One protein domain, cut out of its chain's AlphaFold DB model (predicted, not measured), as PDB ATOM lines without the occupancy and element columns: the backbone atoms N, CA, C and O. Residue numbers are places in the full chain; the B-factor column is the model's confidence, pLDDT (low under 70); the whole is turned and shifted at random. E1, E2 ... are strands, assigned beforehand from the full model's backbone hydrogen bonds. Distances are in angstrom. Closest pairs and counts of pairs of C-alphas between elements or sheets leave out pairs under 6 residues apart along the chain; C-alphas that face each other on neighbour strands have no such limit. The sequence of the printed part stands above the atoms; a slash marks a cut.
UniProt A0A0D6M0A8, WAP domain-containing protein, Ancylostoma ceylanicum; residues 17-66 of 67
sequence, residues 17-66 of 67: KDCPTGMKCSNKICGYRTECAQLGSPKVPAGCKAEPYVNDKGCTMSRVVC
ATOM      1  N   LYS A  17      53.477 -38.482 -15.518       80.56
ATOM      2  CA  LYS A  17      53.323 -37.906 -14.175       80.56
ATOM      3  C   LYS A  17      54.188 -36.669 -13.946       80.56
ATOM      4  O   LYS A  17      53.889 -35.892 -13.047       80.56
ATOM      5  N   ASP A  18      55.242 -36.499 -14.743       82.00
ATOM      6  CA  ASP A  18      56.100 -35.311 -14.705       82.00
ATOM      7  C   ASP A  18      55.435 -34.109 -15.394       82.00
ATOM      8  O   ASP A  18      55.904 -32.978 -15.274       82.00
ATOM      9  N   CYS A  19      54.351 -34.348 -16.138       78.88
ATOM     10  CA  CYS A  19      53.677 -33.331 -16.919       78.88
ATOM     11  C   CYS A  19      52.462 -32.733 -16.196       78.88
ATOM     12  O   CYS A  19      51.794 -33.415 -15.417       78.88
ATOM     13  N   PRO A  20      52.122 -31.463 -16.492       75.69
ATOM     14  CA  PRO A  20      50.890 -30.846 -16.018       75.69
ATOM     15  C   PRO A  20      49.652 -31.662 -16.406       75.69
ATOM     16  O   PRO A  20      49.624 -32.335 -17.440       75.69
ATOM     17  N   THR A  21      48.593 -31.551 -15.607       71.81
ATOM     18  CA  THR A  21      47.329 -32.264 -15.830       71.81
ATOM     19  C   THR A  21      46.792 -32.040 -17.251       71.81
ATOM     20  O   THR A  21      46.494 -30.912 -17.646       71.81
ATOM     21  N   GLY A  22      46.625 -33.126 -18.015       69.06
ATOM     22  CA  GLY A  22      46.146 -33.103 -19.408       69.06
ATOM     23  C   GLY A  22      47.232 -33.108 -20.472       69.06
ATOM     24  O   GLY A  22      46.926 -33.140 -21.666       69.06
ATOM     25  N   MET A  23      48.492 -33.099 -20.056       78.38
ATOM     26  CA  MET A  23      49.631 -33.289 -20.937       78.38
ATOM     27  C   MET A  23      50.117 -34.741 -20.855       78.38
ATOM     28  O   MET A  23      49.766 -35.497 -19.945       78.38
ATOM     29  N   LYS A  24      50.883 -35.162 -21.856       80.19
ATOM     30  CA  LYS A  24      51.595 -36.441 -21.859       80.19
ATOM     31  C   LYS A  24      53.061 -36.213 -22.147       80.19
ATOM     32  O   LYS A  24      53.419 -35.261 -22.844       80.19
ATOM     33  N   CYS A  25      53.890 -37.114 -21.650       84.25
ATOM     34  CA  CYS A  25      55.294 -37.082 -21.975       84.25
ATOM     35  C   CYS A  25      55.522 -37.727 -23.343       84.25
ATOM     36  O   CYS A  25      55.313 -38.924 -23.520       84.25
ATOM     37  N   SER A  26      55.951 -36.936 -24.325       82.81
ATOM     38  CA  SER A  26      56.262 -37.409 -25.674       82.81
ATOM     39  C   SER A  26      57.631 -36.891 -26.090       82.81
ATOM     40  O   SER A  26      57.899 -35.700 -25.988       82.81
ATOM     41  N   ASN A  27      58.528 -37.774 -26.538       83.81
ATOM     42  CA  ASN A  27      59.916 -37.408 -26.866       83.81
ATOM     43  C   ASN A  27      60.641 -36.646 -25.738       83.81
ATOM     44  O   ASN A  27      61.433 -35.746 -25.998       83.81
ATOM     45  N   LYS A  28      60.381 -37.028 -24.476       85.50
ATOM     46  CA  LYS A  28      60.914 -36.372 -23.267       85.50
ATOM     47  C   LYS A  28      60.449 -34.926 -23.066       85.50
ATOM     48  O   LYS A  28      61.052 -34.207 -22.273       85.50
ATOM     49  N   ILE A  29      59.387 -34.516 -23.753       83.00
ATOM     50  CA  ILE A  29      58.788 -33.187 -23.661       83.00
ATOM     51  C   ILE A  29      57.298 -33.344 -23.348       83.00
ATOM     52  O   ILE A  29      56.602 -34.170 -23.943       83.00
ATOM     53  N   CYS A  30      56.787 -32.556 -22.408       82.12
ATOM     54  CA  CYS A  30      55.357 -32.503 -22.148       82.12
ATOM     55  C   CYS A  30      54.648 -31.869 -23.340       82.12
ATOM     56  O   CYS A  30      54.774 -30.673 -23.597       82.12
ATOM     57  N   GLY A  31      53.876 -32.679 -24.054       76.88
ATOM     58  CA  GLY A  31      52.996 -32.238 -25.123       76.88
ATOM     59  C   GLY A  31      51.541 -32.312 -24.690       76.88
ATOM     60  O   GLY A  31      51.167 -33.119 -23.835       76.88
ATOM     61  N   TYR A  32      50.690 -31.501 -25.314       73.12
ATOM     62  CA  TYR A  32      49.257 -31.754 -25.240       73.12
ATOM     63  C   TYR A  32      48.964 -33.141 -25.810       73.12
ATOM     64  O   TYR A  32      49.546 -33.562 -26.813       73.12
ATOM     65  N   ARG A  33      48.051 -33.858 -25.159       73.50
ATOM     66  CA  ARG A  33      47.537 -35.121 -25.676       73.50
ATOM     67  C   ARG A  33      46.783 -34.842 -26.975       73.50
ATOM     68  O   ARG A  33      45.635 -34.420 -26.948       73.50
ATOM     69  N   THR A  34      47.429 -35.054 -28.120       70.56
ATOM     70  CA  THR A  34      46.816 -34.873 -29.449       70.56
ATOM     71  C   THR A  34      45.689 -35.871 -29.718       70.56
ATOM     72  O   THR A  34      44.858 -35.628 -30.585       70.56
ATOM     73  N   GLU A  35      45.624 -36.968 -28.954       71.00
ATOM     74  CA  GLU A  35      44.469 -37.876 -28.947       71.00
ATOM     75  C   GLU A  35      43.248 -37.310 -28.209       71.00
ATOM     76  O   GLU A  35      42.139 -37.834 -28.343       71.00
ATOM     77  N   CYS A  36      43.427 -36.245 -27.428       73.88
ATOM     78  CA  CYS A  36      42.319 -35.535 -26.824       73.88
ATOM     79  C   CYS A  36      41.752 -34.578 -27.859       73.88
ATOM     80  O   CYS A  36      42.441 -33.676 -28.336       73.88
ATOM     81  N   ALA A  37      40.474 -34.764 -28.189       67.81
ATOM     82  CA  ALA A  37      39.749 -33.776 -28.962       67.81
ATOM     83  C   ALA A  37      39.882 -32.427 -28.245       67.81
ATOM     84  O   ALA A  37      39.446 -32.292 -27.099       67.81
ATOM     85  N   GLN A  38      40.499 -31.447 -28.908       65.75
ATOM     86  CA  GLN A  38      40.446 -30.053 -28.485       65.75
ATOM     87  C   GLN A  38      39.013 -29.572 -28.699       65.75
ATOM     88  O   GLN A  38      38.669 -28.970 -29.712       65.75
ATOM     89  N   LEU A  39      38.144 -29.928 -27.761       64.31
ATOM     90  CA  LEU A  39      36.815 -29.362 -27.686       64.31
ATOM     91  C   LEU A  39      36.992 -27.903 -27.279       64.31
ATOM     92  O   LEU A  39      37.726 -27.595 -26.338       64.31
ATOM     93  N   GLY A  40      36.348 -27.000 -28.016       66.75
ATOM     94  CA  GLY A  40      36.285 -25.602 -27.612       66.75
ATOM     95  C   GLY A  40      35.732 -25.475 -26.192       66.75
ATOM     96  O   GLY A  40      35.048 -26.375 -25.692       66.75
ATOM     97  N   SER A  41      36.021 -24.349 -25.542       72.50
ATOM     98  CA  SER A  41      35.488 -24.052 -24.214       72.50
ATOM     99  C   SER A  41      33.968 -24.275 -24.198       72.50
ATOM    100  O   SER A  41      33.275 -23.753 -25.080       72.50
ATOM    101  N   PRO A  42      33.426 -25.051 -23.241       78.88
ATOM    102  CA  PRO A  42      31.993 -25.296 -23.187       78.88
ATOM    103  C   PRO A  42      31.249 -23.971 -23.011       78.88
ATOM    104  O   PRO A  42      31.706 -23.080 -22.295       78.88
ATOM    105  N   LYS A  43      30.077 -23.841 -23.641       88.00
ATOM    106  CA  LYS A  43      29.172 -22.729 -23.340       88.00
ATOM    107  C   LYS A  43      28.690 -22.895 -21.901       88.00
ATOM    108  O   LYS A  43      28.018 -23.876 -21.595       88.00
ATOM    109  N   VAL A  44      29.050 -21.950 -21.037       90.31
ATOM    110  CA  VAL A  44      28.660 -21.948 -19.624       90.31
ATOM    111  C   VAL A  44      27.439 -21.038 -19.457       90.31
ATOM    112  O   VAL A  44      27.563 -19.835 -19.691       90.31
ATOM    113  N   PRO A  45      26.257 -21.574 -19.098       90.44
ATOM    114  CA  PRO A  45      25.085 -20.760 -18.788       90.44
ATOM    115  C   PRO A  45      25.319 -19.876 -17.558       90.44
ATOM    116  O   PRO A  45      26.141 -20.199 -16.696       90.44
ATOM    117  N   ALA A  46      24.563 -18.781 -17.447       92.88
ATOM    118  CA  ALA A  46      24.596 -17.927 -16.264       92.88
ATOM    119  C   ALA A  46      24.269 -18.743 -15.002       92.88
ATOM    120  O   ALA A  46      23.318 -19.521 -14.985       92.88
ATOM    121  N   GLY A  47      25.081 -18.572 -13.959       91.94
ATOM    122  CA  GLY A  47      24.968 -19.334 -12.716       91.94
ATOM    123  C   GLY A  47      25.727 -20.663 -12.705       91.94
ATOM    124  O   GLY A  47      25.939 -21.198 -11.627       91.94
ATOM    125  N   CYS A  48      26.205 -21.173 -13.842       95.06
ATOM    126  CA  CYS A  48      27.028 -22.385 -13.889       95.06
ATOM    127  C   CYS A  48      28.530 -22.055 -13.953       95.06
ATOM    128  O   CYS A  48      28.933 -20.940 -14.285       95.06
ATOM    129  N   LYS A  49      29.380 -23.047 -13.672       91.44
ATOM    130  CA  LYS A  49      30.845 -22.973 -13.786       91.44
ATOM    131  C   LYS A  49      31.389 -24.098 -14.659       91.44
ATOM    132  O   LYS A  49      30.862 -25.207 -14.641       91.44
ATOM    133  N   ALA A  50      32.457 -23.828 -15.404       89.69
ATOM    134  CA  ALA A  50      33.240 -24.873 -16.054       89.69
ATOM    135  C   ALA A  50      34.294 -25.396 -15.069       89.69
ATOM    136  O   ALA A  50      35.167 -24.641 -14.649       89.69
ATOM    137  N   GLU A  51      34.222 -26.674 -14.706       87.75
ATOM    138  CA  GLU A  51      35.238 -27.335 -13.889       87.75
ATOM    139  C   GLU A  51      36.130 -28.236 -14.746       87.75
ATOM    140  O   GLU A  51      35.601 -29.059 -15.506       87.75
ATOM    141  N   PRO A  52      37.466 -28.128 -14.619       82.56
ATOM    142  CA  PRO A  52      38.373 -29.059 -15.263       82.56
ATOM    143  C   PRO A  52      38.249 -30.443 -14.615       82.56
ATOM    144  O   PRO A  52      38.192 -30.573 -13.392       82.56
ATOM    145  N   TYR A  53      38.236 -31.490 -15.429       84.25
ATOM    146  CA  TYR A  53      38.294 -32.880 -14.992       84.25
ATOM    147  C   TYR A  53      39.130 -33.702 -15.969       84.25
ATOM    148  O   TYR A  53      39.303 -33.324 -17.126       84.25
ATOM    149  N   VAL A  54      39.644 -34.838 -15.507       83.31
ATOM    150  CA  VAL A  54      40.357 -35.796 -16.354       83.31
ATOM    151  C   VAL A  54      39.399 -36.936 -16.682       83.31
ATOM    152  O   VAL A  54      38.862 -37.558 -15.769       83.31
ATOM    153  N   ASN A  55      39.134 -37.180 -17.967       82.06
ATOM    154  CA  ASN A  55      38.315 -38.324 -18.384       82.06
ATOM    155  C   ASN A  55      39.123 -39.638 -18.348       82.06
ATOM    156  O   ASN A  55      40.339 -39.620 -18.168       82.06
ATOM    157  N   ASP A  56      38.480 -40.781 -18.604       82.06
ATOM    158  CA  ASP A  56      39.132 -42.105 -18.621       82.06
ATOM    159  C   ASP A  56      40.293 -42.224 -19.624       82.06
ATOM    160  O   ASP A  56      41.151 -43.093 -19.500       82.06
ATOM    161  N   LYS A  57      40.356 -41.329 -20.616       77.62
ATOM    162  CA  LYS A  57      41.449 -41.253 -21.598       77.62
ATOM    163  C   LYS A  57      42.637 -40.412 -21.109       77.62
ATOM    164  O   LYS A  57      43.597 -40.205 -21.853       77.62
ATOM    165  N   GLY A  58      42.588 -39.897 -19.880       76.44
ATOM    166  CA  GLY A  58      43.609 -39.008 -19.333       76.44
ATOM    167  C   GLY A  58      43.565 -37.593 -19.919       76.44
ATOM    168  O   GLY A  58      44.538 -36.851 -19.795       76.44
ATOM    169  N   CYS A  59      42.471 -37.213 -20.584       79.19
ATOM    170  CA  CYS A  59      42.311 -35.895 -21.189       79.19
ATOM    171  C   CYS A  59      41.740 -34.898 -20.189       79.19
ATOM    172  O   CYS A  59      40.673 -35.154 -19.627       79.19
ATOM    173  N   THR A  60      42.383 -33.736 -20.049       78.94
ATOM    174  CA  THR A  60      41.775 -32.591 -19.360       78.94
ATOM    175  C   THR A  60      40.639 -32.045 -20.211       78.94
ATOM    176  O   THR A  60      40.849 -31.558 -21.318       78.94
ATOM    177  N   MET A  61      39.435 -32.140 -19.670       81.81
ATOM    178  CA  MET A  61      38.187 -31.662 -20.244       81.81
ATOM    179  C   MET A  61      37.523 -30.695 -19.266       81.81
ATOM    180  O   MET A  61      37.851 -30.678 -18.082       81.81
ATOM    181  N   SER A  62      36.549 -29.923 -19.740       85.69
ATOM    182  CA  SER A  62      35.751 -29.029 -18.896       85.69
ATOM    183  C   SER A  62      34.312 -29.528 -18.826       85.69
ATOM    184  O   SER A  62      33.671 -29.695 -19.864       85.69
ATOM    185  N   ARG A  63      33.784 -29.766 -17.621       86.94
ATOM    186  CA  ARG A  63      32.357 -30.063 -17.397       86.94
ATOM    187  C   ARG A  63      31.650 -28.827 -16.865       86.94
ATOM    188  O   ARG A  63      32.224 -28.088 -16.072       86.94
ATOM    189  N   VAL A  64      30.406 -28.606 -17.274       92.00
ATOM    190  CA  VAL A  64      29.581 -27.534 -16.710       92.00
ATOM    191  C   VAL A  64      28.909 -28.054 -15.442       92.00
ATOM    192  O   VAL A  64      28.243 -29.083 -15.474       92.00
ATOM    193  N   VAL A  65      29.102 -27.347 -14.335       92.38
ATOM    194  CA  VAL A  65      28.470 -27.609 -13.040       92.38
ATOM    195  C   VAL A  65      27.582 -26.418 -12.709       92.38
ATOM    196  O   VAL A  65      28.065 -25.288 -12.666       92.38
ATOM    197  N   CYS A  66      26.297 -26.662 -12.495       92.06
ATOM    198  CA  CYS A  66      25.331 -25.654 -12.068       92.06
ATOM    199  C   CYS A  66      24.974 -25.890 -10.585       92.06
ATOM    200  O   CYS A  66      25.083 -27.037 -10.142       92.06
TER     201      CYS A  66
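AT A GLANCE: This is residues 17 to 66 of the 67 residues of the protein "WAP domain-containing protein" of Ancylostoma ceylanicum (UniProt A0A0D6M0A8). Two antiparallel strand hairpins, short E1-E2 and longer E3-E4, follow each other along a loose rod. The unnamed stretch of residues 33 to 48 arches alongside E3-E4 to its far end. The 50 printed residues have four named strands, E1 to E4 along the chain, in two two-stranded sheets, and no named helix; the class is all strand, with 20 residues in named elements, under half. The radius of gyration of the C-alphas is 12.7 A and the spans are 42 by 17 by 17 A.

IN THESE COORDINATES: E1, residues 23 to 26, begins at C-alpha 23 (49.631, -33.289, -20.937) and is 9.1 A long. E2 is residues 29 to 32, 9.8 A. E3 is residues 49 to 54, 16.2 A. E4, residues 60 to 65, is 15.5 A and ends at C-alpha 65 (28.470, -27.609, -13.040).

HOW THE PARTS SIT: In hairpin E1-E2, N 24 and O 31 are within hydrogen-bond range, 2.9 A. In hairpin E3-E4, N 51 and O 63 are, 2.8 A. E1 and E4 are only just apart, closest 8.0 A.

THE WHOLE: The printed part has no cut. The link E2 to E3 is long. Residue 22 and residues 37 to 40 have pLDDT under 70.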